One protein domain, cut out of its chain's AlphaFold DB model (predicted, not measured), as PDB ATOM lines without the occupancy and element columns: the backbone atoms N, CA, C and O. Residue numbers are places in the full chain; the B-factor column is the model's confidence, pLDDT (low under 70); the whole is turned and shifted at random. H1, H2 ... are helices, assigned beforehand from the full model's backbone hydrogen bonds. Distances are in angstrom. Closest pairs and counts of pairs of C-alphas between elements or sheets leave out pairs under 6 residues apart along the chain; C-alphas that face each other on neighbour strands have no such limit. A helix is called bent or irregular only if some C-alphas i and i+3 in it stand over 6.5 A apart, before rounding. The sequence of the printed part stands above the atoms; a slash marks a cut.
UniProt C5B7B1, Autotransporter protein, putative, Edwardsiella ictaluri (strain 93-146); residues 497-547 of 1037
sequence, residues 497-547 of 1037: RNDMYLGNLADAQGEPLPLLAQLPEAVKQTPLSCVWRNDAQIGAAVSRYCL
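What this domain is: This is residues 497 to 547 of the 1037 residues of the protein "Autotransporter protein, putative" of Edwardsiella ictaluri (strain 93-146) (UniProt C5B7B1). This is a small domain with little regular structure: two short helices, H3 and H2, pack together on one side, H1 is set apart from them, and residues 497 to 520 form a long looping stretch with no named element. The printed part has 51 residues, with 17 in three named helices, H1, H2, H3 along the chain, and no named strand; the class is all helix. It is compact, with a radius of gyration of the C-alphas of 9.8 A, and rounded, spanning 24 by 22 by 21 A.

Where its parts are: Find C-alpha 539 at (-50.018, 7.839, -19.718); from there H3, residues 539 to 546, runs 9.8 A to C-alpha 546. H2, residues 530 to 534, covers 8.6 A and is irregular, but only just: C-alphas 531 and 534 are 6.8 A apart. H1, residues 521 to 524, covers 5.1 A from C-alpha 521 at (-46.066, -9.926, -15.778).

How they stand to each other: Look at Arg 533 and Gly 539, the closest C-alphas of H2 and H3, 3.9 A apart: these helices touch. H1 is apart from both. In H3 every O i to N i+4 pair is within hydrogen-bond range; H2 has 0 of 1, but 1 of 2 O i to N i+3 pairs; H1 is too short for an i+4 pair.

The domain as a whole: The two farthest C-alphas, Gln 509 and Ala 522, are 25.7 A apart. The printed part has no cut, and both links are tight. Mean pLDDT of the printed part is 81.8; residues 517 and 521 are under 70.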
ATOM      1  N   ARG A 497     -35.173   8.202 -17.152       86.88
ATOM      2  CA  ARG A 497     -34.988   7.430 -15.928       86.88
ATOM      3  C   ARG A 497     -34.923   5.931 -16.196       86.88
ATOM      4  O   ARG A 497     -35.635   5.401 -17.047       86.88
ATOM      5  N   ASN A 498     -34.090   5.253 -15.423       84.31
ATOM      6  CA  ASN A 498     -33.828   3.820 -15.520       84.31
ATOM      7  C   ASN A 498     -33.955   3.105 -14.162       84.31
ATOM      8  O   ASN A 498     -33.699   1.910 -14.077       84.31
ATOM      9  N   ASP A 499     -34.375   3.805 -13.115       85.38
ATOM     10  CA  ASP A 499     -34.394   3.342 -11.725       85.38
ATOM     11  C   ASP A 499     -35.667   2.580 -11.324       85.38
ATOM     12  O   ASP A 499     -35.768   2.103 -10.199       85.38
ATOM     13  N   MET A 500     -36.657   2.468 -12.215       83.00
ATOM     14  CA  MET A 500     -37.929   1.807 -11.909       83.00
ATOM     15  C   MET A 500     -38.540   1.069 -13.104       83.00
ATOM     16  O   MET A 500     -38.295   1.407 -14.269       83.00
ATOM     17  N   TYR A 501     -39.395   0.093 -12.807       81.81
ATOM     18  CA  TYR A 501     -40.170  -0.646 -13.799       81.81
ATOM     19  C   TYR A 501     -41.583  -0.077 -13.957       81.81
ATOM     20  O   TYR A 501     -42.093   0.641 -13.094       81.81
ATOM     21  N   LEU A 502     -42.252  -0.426 -15.060       82.50
ATOM     22  CA  LEU A 502     -43.630  -0.016 -15.335       82.50
ATOM     23  C   LEU A 502     -44.608  -0.497 -14.252       82.50
ATOM     24  O   LEU A 502     -45.553   0.210 -13.904       82.50
ATOM     25  N   GLY A 503     -44.354  -1.681 -13.691       77.06
ATOM     26  CA  GLY A 503     -45.115  -2.225 -12.572       77.06
ATOM     27  C   GLY A 503     -45.067  -1.354 -11.318       77.06
ATOM     28  O   GLY A 503     -45.982  -1.461 -10.514       77.06
ATOM     29  N   ASN A 504     -44.073  -0.464 -11.178       79.06
ATOM     30  CA  ASN A 504     -43.896   0.383  -9.999       79.06
ATOM     31  C   ASN A 504     -44.635   1.732 -10.061       79.06
ATOM     32  O   ASN A 504     -44.419   2.603  -9.219       79.06
ATOM     33  N   LEU A 505     -45.481   1.958 -11.069       84.94
ATOM     34  CA  LEU A 505     -46.215   3.217 -11.175       84.94
ATOM     35  C   LEU A 505     -47.295   3.330 -10.088       84.94
ATOM     36  O   LEU A 505     -48.125   2.440  -9.903       84.94
ATOM     37  N   ALA A 506     -47.329   4.490  -9.440       82.75
ATOM     38  CA  ALA A 506     -48.343   4.830  -8.450       82.75
ATOM     39  C   ALA A 506     -49.056   6.155  -8.757       82.75
ATOM     40  O   ALA A 506     -48.549   7.007  -9.500       82.75
ATOM     41  N   ASP A 507     -50.235   6.332  -8.168       84.06
ATOM     42  CA  ASP A 507     -51.027   7.552  -8.239       84.06
ATOM     43  C   ASP A 507     -50.418   8.709  -7.416       84.06
ATOM     44  O   ASP A 507     -49.253   8.679  -7.026       84.06
ATOM     45  N   ALA A 508     -51.136   9.833  -7.284       81.19
ATOM     46  CA  ALA A 508     -50.545  11.056  -6.715       81.19
ATOM     47  C   ALA A 508     -50.310  10.942  -5.202       81.19
ATOM     48  O   ALA A 508     -49.590  11.755  -4.629       81.19
ATOM     49  N   GLN A 509     -50.906   9.928  -4.583       78.62
ATOM     50  CA  GLN A 509     -50.865   9.607  -3.169       78.62
ATOM     51  C   GLN A 509     -49.913   8.432  -2.890       78.62
ATOM     52  O   GLN A 509     -49.793   8.002  -1.740       78.62
ATOM     53  N   GLY A 510     -49.234   7.921  -3.924       76.75
ATOM     54  CA  GLY A 510     -48.336   6.776  -3.828       76.75
ATOM     55  C   GLY A 510     -49.057   5.431  -3.877       76.75
ATOM     56  O   GLY A 510     -48.406   4.417  -3.662       76.75
ATOM     57  N   GLU A 511     -50.358   5.388  -4.184       78.06
ATOM     58  CA  GLU A 511     -51.104   4.129  -4.278       78.06
ATOM     59  C   GLU A 511     -50.816   3.406  -5.602       78.06
ATOM     60  O   GLU A 511     -50.843   4.045  -6.666       78.06
ATOM     61  N   PRO A 512     -50.578   2.082  -5.594       75.81
ATOM     62  CA  PRO A 512     -50.425   1.306  -6.818       75.81
ATOM     63  C   PRO A 512     -51.626   1.484  -7.755       75.81
ATOM     64  O   PRO A 512     -52.781   1.424  -7.335       75.81
ATOM     65  N   LEU A 513     -51.376   1.677  -9.053       79.06
ATOM     66  CA  LEU A 513     -52.472   1.852 -10.008       79.06
ATOM     67  C   LEU A 513     -53.266   0.538 -10.159       79.06
ATOM     68  O   LEU A 513     -52.684  -0.465 -10.583       79.06
ATOM     69  N   PRO A 514     -54.599   0.529  -9.948       75.31
ATOM     70  CA  PRO A 514     -55.408  -0.695 -10.024       75.31
ATOM     71  C   PRO A 514     -55.301  -1.438 -11.362       75.31
ATOM     72  O   PRO A 514     -55.415  -2.659 -11.431       75.31
ATOM     73  N   LEU A 515     -55.063  -0.696 -12.444       73.38
ATOM     74  CA  LEU A 515     -54.915  -1.244 -13.786       73.38
ATOM     75  C   LEU A 515     -53.625  -2.053 -13.963       73.38
ATOM     76  O   LEU A 515     -53.619  -3.007 -14.738       73.38
ATOM     77  N   LEU A 516     -52.550  -1.720 -13.238       72.38
ATOM     78  CA  LEU A 516     -51.302  -2.477 -13.335       72.38
ATOM     79  C   LEU A 516     -51.532  -3.923 -12.927       72.38
ATOM     80  O   LEU A 516     -50.995  -4.799 -13.588       72.38
ATOM     81  N   ALA A 517     -52.384  -4.197 -11.931       65.50
ATOM     82  CA  ALA A 517     -52.715  -5.560 -11.513       65.50
ATOM     83  C   ALA A 517     -53.182  -6.444 -12.687       65.50
ATOM     84  O   ALA A 517     -52.841  -7.625 -12.729       65.50
ATOM     85  N   GLN A 518     -53.859  -5.853 -13.679       71.31
ATOM     86  CA  GLN A 518     -54.435  -6.529 -14.845       71.31
ATOM     87  C   GLN A 518     -53.440  -6.730 -16.004       71.31
ATOM     88  O   GLN A 518     -53.749  -7.451 -16.953       71.31
ATOM     89  N   LEU A 519     -52.254  -6.110 -15.956       72.56
ATOM     90  CA  LEU A 519     -51.235  -6.258 -16.996       72.56
ATOM     91  C   LEU A 519     -50.482  -7.599 -16.877       72.56
ATOM     92  O   LEU A 519     -50.230  -8.061 -15.757       72.56
ATOM     93  N   PRO A 520     -50.046  -8.196 -18.006       78.25
ATOM     94  CA  PRO A 520     -49.151  -9.349 -17.987       78.25
ATOM     95  C   PRO A 520     -47.854  -9.047 -17.232       78.25
ATOM     96  O   PRO A 520     -47.320  -7.940 -17.311       78.25
ATOM     97  N   GLU A 521     -47.305 -10.052 -16.553       68.06
ATOM     98  CA  GLU A 521     -46.066  -9.926 -15.778       68.06
ATOM     99  C   GLU A 521     -44.895  -9.408 -16.623       68.06
ATOM    100  O   GLU A 521     -44.263  -8.423 -16.253       68.06
ATOM    101  N   ALA A 522     -44.707  -9.951 -17.828       74.25
ATOM    102  CA  ALA A 522     -43.676  -9.492 -18.760       74.25
ATOM    103  C   ALA A 522     -43.770  -7.990 -19.103       74.25
ATOM    104  O   ALA A 522     -42.758  -7.368 -19.407       74.25
ATOM    105  N   VAL A 523     -44.967  -7.389 -19.045       79.44
ATOM    106  CA  VAL A 523     -45.173  -5.949 -19.289       79.44
ATOM    107  C   VAL A 523     -44.820  -5.134 -18.043       79.44
ATOM    108  O   VAL A 523     -44.150  -4.109 -18.155       79.44
ATOM    109  N   LYS A 524     -45.199  -5.604 -16.848       75.25
ATOM    110  CA  LYS A 524     -44.846  -4.973 -15.561       75.25
ATOM    111  C   LYS A 524     -43.330  -4.890 -15.361       75.25
ATOM    112  O   LYS A 524     -42.850  -3.891 -14.837       75.25
ATOM    113  N   GLN A 525     -42.608  -5.904 -15.838       76.25
ATOM    114  CA  GLN A 525     -41.148  -6.034 -15.773       76.25
ATOM    115  C   GLN A 525     -40.388  -5.156 -16.779       76.25
ATOM    116  O   GLN A 525     -39.157  -5.156 -16.798       76.25
ATOM    117  N   THR A 526     -41.083  -4.412 -17.643       83.00
ATOM    118  CA  THR A 526     -40.398  -3.510 -18.575       83.00
ATOM    119  C   THR A 526     -39.878  -2.273 -17.836       83.00
ATOM    120  O   THR A 526     -40.628  -1.677 -17.056       83.00
ATOM    121  N   PRO A 527     -38.611  -1.857 -18.046       85.75
ATOM    122  CA  PRO A 527     -38.128  -0.576 -17.544       85.75
ATOM    123  C   PRO A 527     -39.037   0.557 -18.013       85.75
ATOM    124  O   PRO A 527     -39.477   0.576 -19.170       85.75
ATOM    125  N   LEU A 528     -39.334   1.493 -17.113       87.06
ATOM    126  CA  LEU A 528     -40.221   2.600 -17.433       87.06
ATOM    127  C   LEU A 528     -39.643   3.424 -18.595       87.06
ATOM    128  O   LEU A 528     -38.493   3.846 -18.573       87.06
ATOM    129  N   SER A 529     -40.467   3.673 -19.613       86.50
ATOM    130  CA  SER A 529     -40.102   4.486 -20.773       86.50
ATOM    131  C   SER A 529     -41.137   5.574 -21.021       86.50
ATOM    132  O   SER A 529     -42.346   5.342 -20.977       86.50
ATOM    133  N   CYS A 530     -40.666   6.770 -21.366       87.25
ATOM    134  CA  CYS A 530     -41.504   7.921 -21.701       87.25
ATOM    135  C   CYS A 530     -42.400   7.699 -22.929       87.25
ATOM    136  O   CYS A 530     -43.327   8.478 -23.144       87.25
ATOM    137  N   VAL A 531     -42.144   6.659 -23.733       84.81
ATOM    138  CA  VAL A 531     -42.977   6.281 -24.888       84.81
ATOM    139  C   VAL A 531     -44.407   5.930 -24.455       84.81
ATOM    140  O   VAL A 531     -45.358   6.232 -25.174       84.81
ATOM    141  N   TRP A 532     -44.580   5.395 -23.243       84.50
ATOM    142  CA  TRP A 532     -45.886   5.028 -22.689       84.50
ATOM    143  C   TRP A 532     -46.767   6.231 -22.309       84.50
ATOM    144  O   TRP A 532     -47.919   6.049 -21.928       84.50
ATOM    145  N   ARG A 533     -46.280   7.476 -22.433       85.62
ATOM    146  CA  ARG A 533     -47.058   8.686 -22.095       85.62
ATOM    147  C   ARG A 533     -48.316   8.873 -22.949       85.62
ATOM    148  O   ARG A 533     -49.245   9.540 -22.514       85.62
ATOM    149  N   ASN A 534     -48.323   8.305 -24.156       85.00
ATOM    150  CA  ASN A 534     -49.449   8.390 -25.089       85.00
ATOM    151  C   ASN A 534     -50.505   7.300 -24.836       85.00
ATOM    152  O   ASN A 534     -51.525   7.270 -25.524       85.00
ATOM    153  N   ASP A 535     -50.263   6.393 -23.889       86.62
ATOM    154  CA  ASP A 535     -51.245   5.395 -23.495       86.62
ATOM    155  C   ASP A 535     -52.422   6.065 -22.768       86.62
ATOM    156  O   ASP A 535     -52.235   6.855 -21.841       86.62
ATOM    157  N   ALA A 536     -53.646   5.745 -23.186       84.69
ATOM    158  CA  ALA A 536     -54.852   6.394 -22.677       84.69
ATOM    159  C   ALA A 536     -55.124   6.114 -21.188       84.69
ATOM    160  O   ALA A 536     -55.860   6.870 -20.557       84.69
ATOM    161  N   GLN A 537     -54.572   5.034 -20.632       81.44
ATOM    162  CA  GLN A 537     -54.894   4.569 -19.288       81.44
ATOM    163  C   GLN A 537     -53.759   4.825 -18.289       81.44
ATOM    164  O   GLN A 537     -54.017   5.284 -17.177       81.44
ATOM    165  N   ILE A 538     -52.506   4.568 -18.677       83.75
ATOM    166  CA  ILE A 538     -51.332   4.757 -17.802       83.75
ATOM    167  C   ILE A 538     -50.531   6.026 -18.116       83.75
ATOM    168  O   ILE A 538     -49.673   6.417 -17.322       83.75
ATOM    169  N   GLY A 539     -50.819   6.715 -19.226       88.12
ATOM    170  CA  GLY A 539     -50.018   7.839 -19.718       88.12
ATOM    171  C   GLY A 539     -49.879   9.006 -18.737       88.12
ATOM    172  O   GLY A 539     -48.808   9.613 -18.648       88.12
ATOM    173  N   ALA A 540     -50.910   9.286 -17.931       87.31
ATOM    174  CA  ALA A 540     -50.860  10.321 -16.894       87.31
ATOM    175  C   ALA A 540     -49.894   9.965 -15.752       87.31
ATOM    176  O   ALA A 540     -49.148  10.825 -15.275       87.31
ATOM    177  N   ALA A 541     -49.880   8.697 -15.334       86.81
ATOM    178  CA  ALA A 541     -48.937   8.217 -14.336       86.81
ATOM    179  C   ALA A 541     -47.524   8.201 -14.913       86.81
ATOM    180  O   ALA A 541     -46.647   8.825 -14.330       86.81
ATOM    181  N   VAL A 542     -47.324   7.620 -16.104       90.25
ATOM    182  CA  VAL A 542     -46.034   7.642 -16.814       90.25
ATOM    183  C   VAL A 542     -45.492   9.067 -16.871       90.25
ATOM    184  O   VAL A 542     -44.384   9.310 -16.406       90.25
ATOM    185  N   SER A 543     -46.287  10.034 -17.336       90.38
ATOM    186  CA  SER A 543     -45.882  11.444 -17.432       90.38
ATOM    187  C   SER A 543     -45.400  12.018 -16.100       90.38
ATOM    188  O   SER A 543     -44.426  12.763 -16.080       90.38
ATOM    189  N   ARG A 544     -46.011  11.634 -14.972       89.88
ATOM    190  CA  ARG A 544     -45.581  12.093 -13.647       89.88
ATOM    191  C   ARG A 544     -44.178  11.630 -13.285       89.88
ATOM    192  O   ARG A 544     -43.452  12.405 -12.674       89.88
ATOM    193  N   TYR A 545     -43.797  10.410 -13.655       91.12
ATOM    194  CA  TYR A 545     -42.473   9.850 -13.364       91.12
ATOM    195  C   TYR A 545     -41.437  10.175 -14.442       91.12
ATOM    196  O   TYR A 545     -40.255  10.205 -14.122       91.12
ATOM    197  N   CYS A 546     -41.867  10.423 -15.678       89.25
ATOM    198  CA  CYS A 546     -41.019  10.520 -16.869       89.25
ATOM    199  C   CYS A 546     -40.780  11.947 -17.380       89.25
ATOM    200  O   CYS A 546     -39.724  12.233 -17.942       89.25
ATOM    201  N   LEU A 547     -41.775  12.831 -17.243       90.94
ATOM    202  CA  LEU A 547     -41.700  14.202 -17.745       90.94
ATOM    203  C   LEU A 547     -41.346  15.157 -16.618       90.94
ATOM    204  O   LEU A 547     -42.051  15.277 -15.614       90.94
TER     205      LEU A 547